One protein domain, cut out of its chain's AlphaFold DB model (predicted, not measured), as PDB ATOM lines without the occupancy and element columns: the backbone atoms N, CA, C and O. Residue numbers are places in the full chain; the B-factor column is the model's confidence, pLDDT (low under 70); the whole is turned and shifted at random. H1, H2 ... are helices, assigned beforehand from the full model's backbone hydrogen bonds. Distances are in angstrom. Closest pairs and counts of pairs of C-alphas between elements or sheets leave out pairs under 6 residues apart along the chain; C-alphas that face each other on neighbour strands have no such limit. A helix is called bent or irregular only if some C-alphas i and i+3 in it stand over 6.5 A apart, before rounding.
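What this domain is: This is residues 232 to 302 of the 302 residues of an uncharacterized protein of Pseudomonas syringae pv. maculicola (UniProt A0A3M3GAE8). Two helices, H1 and H2, stand near each other at a slant in a small body with a long loop folding back between the end of H1 and the beginning of H2, and an arm ending in a third helix, H3, sticks out from this body with residues 287 to 302. The arm adds to the length, and the helices do not form a bundle. The printed part has 71 residues, with H1, H2 and H3 in that order and no named strand, and its class is all helix. It is loose, with a radius of gyration of the C-alphas of 15.3 A, and elongated, spanning 47 by 31 by 20 A.

Where its parts are: The longest helix, H1, covers residues 235 to 249, 22.0 A from first to last C-alpha, and begins at C-alpha 235 at (56.347, 5.852, -0.946). H1 is irregular: C-alphas 236 and 239 are 7.4 A apart. H2 covers residues 264 to 276 and is 18.9 A long. H3 covers residues 290 to 299, is 14.3 A long and ends at C-alpha 299 at (23.204, -10.152, 10.527).

How they stand to each other: H1 and H2 are close but not clearly touching; their closest C-alphas, those of Tyr 243 and Leu 273, are 7.4 A apart. They run the same way at a steep tilt of 54 degrees. H3 is apart from H1 and from H2. In H3 every O i to N i+4 pair is within hydrogen-bond range; in H1 it is 9 of 11 and in H2 8 of 9.

The domain as a whole: The C-alphas of His 232 and Val 302, the two farthest apart, are 49.6 A apart. Without residues 287 to 302, which stand free, the body spans 30 by 30 by 17 A. Both links, residues 250 to 263 and 277 to 289, are long, and the printed part has no cut. The mean pLDDT of the printed part is 75.3, and 20 residues are under 70, among them 285 to 294.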
ATOM      1  N   HIS A 232      65.100   0.077  -2.889       87.62
ATOM      2  CA  HIS A 232      64.720   1.376  -2.340       87.62
ATOM      3  C   HIS A 232      63.767   2.086  -3.303       87.62
ATOM      4  O   HIS A 232      64.014   2.154  -4.507       87.62
ATOM      5  N   THR A 233      62.660   2.609  -2.780       90.38
ATOM      6  CA  THR A 233      61.650   3.314  -3.575       90.38
ATOM      7  C   THR A 233      61.001   4.427  -2.763       90.38
ATOM      8  O   THR A 233      60.894   4.317  -1.542       90.38
ATOM      9  N   GLN A 234      60.536   5.482  -3.439       92.62
ATOM     10  CA  GLN A 234      59.690   6.495  -2.803       92.62
ATOM     11  C   GLN A 234      58.314   5.897  -2.454       92.62
ATOM     12  O   GLN A 234      57.853   5.004  -3.183       92.62
ATOM     13  N   PRO A 235      57.642   6.379  -1.387       89.25
ATOM     14  CA  PRO A 235      56.347   5.852  -0.946       89.25
ATOM     15  C   PRO A 235      55.277   5.815  -2.045       89.25
ATOM     16  O   PRO A 235      54.529   4.845  -2.139       89.25
ATOM     17  N   GLU A 236      55.249   6.820  -2.922       92.56
ATOM     18  CA  GLU A 236      54.309   6.923  -4.047       92.56
ATOM     19  C   GLU A 236      54.443   5.787  -5.080       92.56
ATOM     20  O   GLU A 236      53.452   5.386  -5.687       92.56
ATOM     21  N   TYR A 237      55.636   5.198  -5.232       90.62
ATOM     22  CA  TYR A 237      55.881   4.086  -6.163       90.62
ATOM     23  C   TYR A 237      55.851   2.707  -5.488       90.62
ATOM     24  O   TYR A 237      55.985   1.691  -6.174       90.62
ATOM     25  N   LEU A 238      55.680   2.640  -4.163       86.50
ATOM     26  CA  LEU A 238      55.797   1.395  -3.396       86.50
ATOM     27  C   LEU A 238      54.830   0.313  -3.892       86.50
ATOM     28  O   LEU A 238      55.248  -0.819  -4.130       86.50
ATOM     29  N   VAL A 239      53.560   0.668  -4.102       83.50
ATOM     30  CA  VAL A 239      52.522  -0.274  -4.555       83.50
ATOM     31  C   VAL A 239      52.853  -0.833  -5.940       83.50
ATOM     32  O   VAL A 239      52.802  -2.044  -6.149       83.50
ATOM     33  N   ALA A 240      53.257   0.032  -6.874       86.31
ATOM     34  CA  ALA A 240      53.626  -0.379  -8.228       86.31
ATOM     35  C   ALA A 240      54.860  -1.299  -8.231       86.31
ATOM     36  O   ALA A 240      54.900  -2.288  -8.964       86.31
ATOM     37  N   LYS A 241      55.853  -1.017  -7.377       88.44
ATOM     38  CA  LYS A 241      57.049  -1.857  -7.222       88.44
ATOM     39  C   LYS A 241      56.730  -3.216  -6.597       88.44
ATOM     40  O   LYS A 241      57.213  -4.221  -7.108       88.44
ATOM     41  N   GLN A 242      55.897  -3.263  -5.555       87.00
ATOM     42  CA  GLN A 242      55.437  -4.519  -4.944       87.00
ATOM     43  C   GLN A 242      54.698  -5.395  -5.961       87.00
ATOM     44  O   GLN A 242      55.004  -6.579  -6.092       87.00
ATOM     45  N   TYR A 243      53.782  -4.795  -6.728       85.75
ATOM     46  CA  TYR A 243      53.067  -5.477  -7.803       85.75
ATOM     47  C   TYR A 243      54.030  -6.043  -8.853       85.75
ATOM     48  O   TYR A 243      53.988  -7.230  -9.166       85.75
ATOM     49  N   SER A 244      54.952  -5.216  -9.358       87.81
ATOM     50  CA  SER A 244      55.928  -5.635 -10.370       87.81
ATOM     51  C   SER A 244      56.843  -6.762  -9.879       87.81
ATOM     52  O   SER A 244      57.091  -7.700 -10.635       87.81
ATOM     53  N   ALA A 245      57.297  -6.708  -8.621       88.75
ATOM     54  CA  ALA A 245      58.118  -7.756  -8.021       88.75
ATOM     55  C   ALA A 245      57.369  -9.097  -7.955       88.75
ATOM     56  O   ALA A 245      57.899 -10.113  -8.397       88.75
ATOM     57  N   LEU A 246      56.115  -9.096  -7.486       86.62
ATOM     58  CA  LEU A 246      55.291 -10.307  -7.456       86.62
ATOM     59  C   LEU A 246      54.952 -10.816  -8.861       86.62
ATOM     60  O   LEU A 246      54.983 -12.022  -9.094       86.62
ATOM     61  N   CYS A 247      54.674  -9.923  -9.816       86.25
ATOM     62  CA  CYS A 247      54.466 -10.305 -11.212       86.25
ATOM     63  C   CYS A 247      55.683 -11.017 -11.807       86.25
ATOM     64  O   CYS A 247      55.510 -11.994 -12.533       86.25
ATOM     65  N   GLY A 248      56.897 -10.566 -11.475       85.25
ATOM     66  CA  GLY A 248      58.136 -11.225 -11.889       85.25
ATOM     67  C   GLY A 248      58.279 -12.656 -11.358       85.25
ATOM     68  O   GLY A 248      58.965 -13.466 -11.974       85.25
ATOM     69  N   LEU A 249      57.592 -12.989 -10.262       86.06
ATOM     70  CA  LEU A 249      57.636 -14.304  -9.622       86.06
ATOM     71  C   LEU A 249      56.520 -15.258 -10.082       86.06
ATOM     72  O   LEU A 249      56.547 -16.430  -9.726       86.06
ATOM     73  N   LEU A 250      55.563 -14.802 -10.899       81.88
ATOM     74  CA  LEU A 250      54.407 -15.610 -11.329       81.88
ATOM     75  C   LEU A 250      54.768 -16.859 -12.137       81.88
ATOM     76  O   LEU A 250      54.007 -17.820 -12.144       81.88
ATOM     77  N   ASN A 251      55.903 -16.834 -12.835       78.44
ATOM     78  CA  ASN A 251      56.344 -17.940 -13.684       78.44
ATOM     79  C   ASN A 251      57.258 -18.930 -12.942       78.44
ATOM     80  O   ASN A 251      57.812 -19.834 -13.567       78.44
ATOM     81  N   HIS A 252      57.455 -18.757 -11.631       76.50
ATOM     82  CA  HIS A 252      58.204 -19.713 -10.825       76.50
ATOM     83  C   HIS A 252      57.298 -20.854 -10.350       76.50
ATOM     84  O   HIS A 252      56.172 -20.638  -9.917       76.50
ATOM     85  N   ASN A 253      57.828 -22.079 -10.379       75.19
ATOM     86  CA  ASN A 253      57.142 -23.278  -9.876       75.19
ATOM     87  C   ASN A 253      57.189 -23.407  -8.339       75.19
ATOM     88  O   ASN A 253      56.700 -24.391  -7.788       75.19
ATOM     89  N   GLU A 254      57.821 -22.460  -7.647       81.88
ATOM     90  CA  GLU A 254      58.000 -22.486  -6.196       81.88
ATOM     91  C   GLU A 254      56.914 -21.675  -5.482       81.88
ATOM     92  O   GLU A 254      56.323 -20.750  -6.040       81.88
ATOM     93  N   SER A 255      56.653 -22.010  -4.218       83.31
ATOM     94  CA  SER A 255      55.732 -21.234  -3.390       83.31
ATOM     95  C   SER A 255      56.323 -19.864  -3.068       83.31
ATOM     96  O   SER A 255      57.436 -19.761  -2.556       83.31
ATOM     97  N   VAL A 256      55.547 -18.810  -3.310       84.75
ATOM     98  CA  VAL A 256      55.934 -17.428  -3.017       84.75
ATOM     99  C   VAL A 256      55.110 -16.920  -1.840       84.75
ATOM    100  O   VAL A 256      53.883 -17.007  -1.847       84.75
ATOM    101  N   ILE A 257      55.789 -16.368  -0.835       85.75
ATOM    102  CA  ILE A 257      55.162 -15.763   0.344       85.75
ATOM    103  C   ILE A 257      55.524 -14.280   0.370       85.75
ATOM    104  O   ILE A 257      56.697 -13.921   0.286       85.75
ATOM    105  N   ALA A 258      54.511 -13.426   0.509       83.81
ATOM    106  CA  ALA A 258      54.681 -12.001   0.758       83.81
ATOM    107  C   ALA A 258      54.346 -11.702   2.223       83.81
ATOM    108  O   ALA A 258      53.290 -12.105   2.711       83.81
ATOM    109  N   LEU A 259      55.243 -10.998   2.912       81.00
ATOM    110  CA  LEU A 259      55.080 -10.604   4.309       81.00
ATOM    111  C   LEU A 259      55.025  -9.074   4.404       81.00
ATOM    112  O   LEU A 259      55.881  -8.383   3.849       81.00
ATOM    113  N   HIS A 260      54.039  -8.555   5.135       78.38
ATOM    114  CA  HIS A 260      53.961  -7.153   5.563       78.38
ATOM    115  C   HIS A 260      54.153  -7.072   7.084       78.38
ATOM    116  O   HIS A 260      54.229  -8.100   7.756       78.38
ATOM    117  N   GLY A 261      54.257  -5.857   7.632       69.12
ATOM    118  CA  GLY A 261      54.347  -5.649   9.081       69.12
ATOM    119  C   GLY A 261      53.185  -6.300   9.849       69.12
ATOM    120  O   GLY A 261      52.115  -6.526   9.294       69.12
ATOM    121  N   GLY A 262      53.392  -6.614  11.129       60.72
ATOM    122  CA  GLY A 262      52.409  -7.335  11.953       60.72
ATOM    123  C   GLY A 262      51.203  -6.513  12.432       60.72
ATOM    124  O   GLY A 262      50.339  -7.046  13.124       60.72
ATOM    125  N   ASP A 263      51.118  -5.223  12.102       70.56
ATOM    126  CA  ASP A 263      50.033  -4.349  12.546       70.56
ATOM    127  C   ASP A 263      48.730  -4.552  11.741       70.56
ATOM    128  O   ASP A 263      48.727  -4.986  10.586       70.56
ATOM    129  N   GLN A 264      47.585  -4.196  12.335       63.00
ATOM    130  CA  GLN A 264      46.273  -4.373  11.699       63.00
ATOM    131  C   GLN A 264      46.140  -3.602  10.369       63.00
ATOM    132  O   GLN A 264      45.424  -4.053   9.472       63.00
ATOM    133  N   GLN A 265      46.833  -2.467  10.196       63.09
ATOM    134  CA  GLN A 265      46.818  -1.748   8.915       63.09
ATOM    135  C   GLN A 265      47.573  -2.531   7.839       63.09
ATOM    136  O   GLN A 265      47.191  -2.500   6.670       63.09
ATOM    137  N   SER A 266      48.621  -3.256   8.219       67.56
ATOM    138  CA  SER A 266      49.397  -4.107   7.324       67.56
ATOM    139  C   SER A 266      48.668  -5.385   6.896       67.56
ATOM    140  O   SER A 266      48.842  -5.792   5.748       67.56
ATOM    141  N   LYS A 267      47.748  -5.932   7.705       66.75
ATOM    142  CA  LYS A 267      46.842  -7.019   7.265       66.75
ATOM    143  C   LYS A 267      45.950  -6.595   6.098       66.75
ATOM    144  O   LYS A 267      45.817  -7.295   5.100       66.75
ATOM    145  N   ASN A 268      45.385  -5.392   6.166       72.06
ATOM    146  CA  ASN A 268      44.595  -4.871   5.049       72.06
ATOM    147  C   ASN A 268      45.454  -4.691   3.784       72.06
ATOM    148  O   ASN A 268      44.954  -4.872   2.674       72.06
ATOM    149  N   LYS A 269      46.754  -4.392   3.924       74.81
ATOM    150  CA  LYS A 269      47.675  -4.256   2.783       74.81
ATOM    151  C   LYS A 269      47.927  -5.586   2.071       74.81
ATOM    152  O   LYS A 269      47.941  -5.578   0.843       74.81
ATOM    153  N   THR A 270      48.070  -6.709   2.778       76.00
ATOM    154  CA  THR A 270      48.213  -8.034   2.141       76.00
ATOM    155  C   THR A 270      46.960  -8.422   1.360       76.00
ATOM    156  O   THR A 270      47.077  -8.847   0.209       76.00
ATOM    157  N   HIS A 271      45.762  -8.190   1.909       77.62
ATOM    158  CA  HIS A 271      44.505  -8.435   1.186       77.62
ATOM    159  C   HIS A 271      44.365  -7.551  -0.058       77.62
ATOM    160  O   HIS A 271      43.994  -8.035  -1.128       77.62
ATOM    161  N   LEU A 272      44.692  -6.258   0.055       78.56
ATOM    162  CA  LEU A 272      44.664  -5.330  -1.077       78.56
ATOM    163  C   LEU A 272      45.679  -5.713  -2.159       78.56
ATOM    164  O   LEU A 272      45.352  -5.637  -3.343       78.56
ATOM    165  N   LEU A 273      46.878  -6.159  -1.768       80.31
ATOM    166  CA  LEU A 273      47.897  -6.629  -2.702       80.31
ATOM    167  C   LEU A 273      47.455  -7.919  -3.403       80.31
ATOM    168  O   LEU A 273      47.489  -7.986  -4.623       80.31
ATOM    169  N   ALA A 274      46.952  -8.919  -2.677       82.75
ATOM    170  CA  ALA A 274      46.423 -10.140  -3.293       82.75
ATOM    171  C   ALA A 274      45.266  -9.838  -4.267       82.75
ATOM    172  O   ALA A 274      45.220 -10.376  -5.377       82.75
ATOM    173  N   LYS A 275      44.370  -8.910  -3.898       82.25
ATOM    174  CA  LYS A 275      43.285  -8.439  -4.770       82.25
ATOM    175  C   LYS A 275      43.817  -7.763  -6.037       82.25
ATOM    176  O   LYS A 275      43.296  -8.029  -7.120       82.25
ATOM    177  N   SER A 276      44.845  -6.915  -5.931       81.62
ATOM    178  CA  SER A 276      45.438  -6.249  -7.099       81.62
ATOM    179  C   SER A 276      46.143  -7.233  -8.037       81.62
ATOM    180  O   SER A 276      46.159  -7.011  -9.244       81.62
ATOM    181  N   MET A 277      46.610  -8.375  -7.521       83.31
ATOM    182  CA  MET A 277      47.170  -9.483  -8.305       83.31
ATOM    183  C   MET A 277      46.121 -10.330  -9.055       83.31
ATOM    184  O   MET A 277      46.476 -11.364  -9.621       83.31
ATOM    185  N   ALA A 278      44.846  -9.916  -9.081       80.38
ATOM    186  CA  ALA A 278      43.766 -10.553  -9.844       80.38
ATOM    187  C   ALA A 278      43.631 -12.072  -9.593       80.38
ATOM    188  O   ALA A 278      43.425 -12.852 -10.521       80.38
ATOM    189  N   GLY A 279      43.791 -12.500  -8.336       76.19
ATOM    190  CA  GLY A 279      43.643 -13.903  -7.928       76.19
ATOM    191  C   GLY A 279      44.845 -14.803  -8.225       76.19
ATOM    192  O   GLY A 279      44.789 -15.993  -7.937       76.19
ATOM    193  N   ARG A 280      45.950 -14.262  -8.760       81.31
ATOM    194  CA  ARG A 280      47.193 -15.029  -8.979       81.31
ATOM    195  C   ARG A 280      47.970 -15.307  -7.692       81.31
ATOM    196  O   ARG A 280      48.800 -16.206  -7.653       81.31
ATOM    197  N   PHE A 281      47.698 -14.521  -6.659       83.25
ATOM    198  CA  PHE A 281      48.182 -14.714  -5.301       83.25
ATOM    199  C   PHE A 281      46.979 -14.713  -4.363       83.25
ATOM    200  O   PHE A 281      46.042 -13.934  -4.552       83.25
ATOM    201  N   SER A 282      47.018 -15.561  -3.340       79.88
ATOM    202  CA  SER A 282      46.020 -15.596  -2.272       79.88
ATOM    203  C   SER A 282      46.569 -14.940  -1.011       79.88
ATOM    204  O   SER A 282      47.720 -15.172  -0.642       79.88
ATOM    205  N   SER A 283      45.732 -14.169  -0.319       78.69
ATOM    206  CA  SER A 283      46.018 -13.780   1.063       78.69
ATOM    207  C   SER A 283      45.591 -14.911   1.993       78.69
ATOM    208  O   SER A 283      44.540 -15.512   1.781       78.69
ATOM    209  N   ILE A 284      46.391 -15.195   3.017       71.25
ATOM    210  CA  ILE A 284      46.021 -16.144   4.071       71.25
ATOM    211  C   ILE A 284      45.137 -15.387   5.071       71.25
ATOM    212  O   ILE A 284      45.577 -14.393   5.645       71.25
ATOM    213  N   GLU A 285      43.888 -15.820   5.236       61.47
ATOM    214  CA  GLU A 285      42.981 -15.296   6.266       61.47
ATOM    215  C   GLU A 285      43.243 -15.957   7.625       61.47
ATOM    216  O   GLU A 285      43.678 -17.110   7.701       61.47
ATOM    217  N   GLU A 286      42.966 -15.234   8.715       57.47
ATOM    218  CA  GLU A 286      43.002 -15.817  10.059       57.47
ATOM    219  C   GLU A 286      41.965 -16.940  10.168       57.47
ATOM    220  O   GLU A 286      40.767 -16.721   9.985       57.47
ATOM    221  N   ILE A 287      42.424 -18.136  10.545       47.09
ATOM    222  CA  ILE A 287      41.589 -19.335  10.741       47.09
ATOM    223  C   ILE A 287      40.456 -19.085  11.755       47.09
ATOM    224  O   ILE A 287      39.401 -19.706  11.675       47.09
ATOM    225  N   GLU A 288      40.637 -18.143  12.684       53.06
ATOM    226  CA  GLU A 288      39.630 -17.774  13.685       53.06
ATOM    227  C   GLU A 288      38.393 -17.079  13.089       53.06
ATOM    228  O   GLU A 288      37.368 -16.962  13.765       53.06
ATOM    229  N   GLY A 289      38.455 -16.609  11.836       48.03
ATOM    230  CA  GLY A 289      37.307 -16.036  11.134       48.03
ATOM    231  C   GLY A 289      36.671 -14.867  11.889       48.03
ATOM    232  O   GLY A 289      35.445 -14.774  11.958       48.03
ATOM    233  N   LYS A 290      37.480 -13.998  12.513       58.69
ATOM    234  CA  LYS A 290      36.993 -12.867  13.325       58.69
ATOM    235  C   LYS A 290      36.074 -11.946  12.526       58.69
ATOM    236  O   LYS A 290      35.016 -11.564  13.023       58.69
ATOM    237  N   ASP A 291      36.427 -11.662  11.276       58.28
ATOM    238  CA  ASP A 291      35.612 -10.842  10.377       58.28
ATOM    239  C   ASP A 291      34.303 -11.534   9.992       58.28
ATOM    240  O   ASP A 291      33.247 -10.901   9.985       58.28
ATOM    241  N   LEU A 292      34.338 -12.851   9.782       57.12
ATOM    242  CA  LEU A 292      33.147 -13.662   9.549       57.12
ATOM    243  C   LEU A 292      32.223 -13.662  10.784       57.12
ATOM    244  O   LEU A 292      31.016 -13.460  10.660       57.12
ATOM    245  N   HIS A 293      32.778 -13.789  11.991       61.75
ATOM    246  CA  HIS A 293      32.024 -13.682  13.245       61.75
ATOM    247  C   HIS A 293      31.439 -12.279  13.460       61.75
ATOM    248  O   HIS A 293      30.306 -12.146  13.928       61.75
ATOM    249  N   LEU A 294      32.179 -11.221  13.119       68.38
ATOM    250  CA  LEU A 294      31.688  -9.842  13.163       68.38
ATOM    251  C   LEU A 294      30.561  -9.614  12.150       68.38
ATOM    252  O   LEU A 294      29.572  -8.955  12.477       68.38
ATOM    253  N   PHE A 295      30.683 -10.178  10.949       71.75
ATOM    254  CA  PHE A 295      29.651 -10.142   9.918       71.75
ATOM    255  C   PHE A 295      28.378 -10.872  10.367       71.75
ATOM    256  O   PHE A 295      27.294 -10.290  10.328       71.75
ATOM    257  N   PHE A 296      28.496 -12.087  10.913       71.50
ATOM    258  CA  PHE A 296      27.351 -12.817  11.464       71.50
ATOM    259  C   PHE A 296      26.692 -12.091  12.645       71.50
ATOM    260  O   PHE A 296      25.467 -12.048  12.730       71.50
ATOM    261  N   LYS A 297      27.472 -11.434  13.514       71.12
ATOM    262  CA  LYS A 297      26.923 -10.577  14.581       71.12
ATOM    263  C   LYS A 297      26.153  -9.365  14.053       71.12
ATOM    264  O   LYS A 297      25.268  -8.879  14.753       71.12
ATOM    265  N   LYS A 298      26.485  -8.851  12.865       70.62
ATOM    266  CA  LYS A 298      25.717  -7.777  12.214       70.62
ATOM    267  C   LYS A 298      24.410  -8.299  11.618       70.62
ATOM    268  O   LYS A 298      23.406  -7.608  11.721       70.62
ATOM    269  N   LEU A 299      24.411  -9.511  11.060       69.12
ATOM    270  CA  LEU A 299      23.204 -10.152  10.527       69.12
ATOM    271  C   LEU A 299      22.219 -10.577  11.624       69.12
ATOM    272  O   LEU A 299      21.021 -10.434  11.439       69.12
ATOM    273  N   GLY A 300      22.703 -11.033  12.783       54.44
ATOM    274  CA  GLY A 300      21.854 -11.410  13.924       54.44
ATOM    275  C   GLY A 300      21.268 -10.240  14.730       54.44
ATOM    276  O   GLY A 300      20.684 -10.469  15.784       54.44
ATOM    277  N   LYS A 301      21.478  -8.993  14.287       51.94
ATOM    278  CA  LYS A 301      20.862  -7.777  14.854       51.94
ATOM    279  C   LYS A 301      19.724  -7.220  13.983       51.94
ATOM    280  O   LYS A 301      19.252  -6.121  14.269       51.94
ATOM    281  N   VAL A 302      19.335  -7.945  12.931       43.81
ATOM    282  CA  VAL A 302      18.169  -7.662  12.078       43.81
ATOM    283  C   VAL A 302      17.015  -8.559  12.498       43.81
ATOM    284  O   VAL A 302      17.283  -9.751  12.763       43.81
TER     285      VAL A 302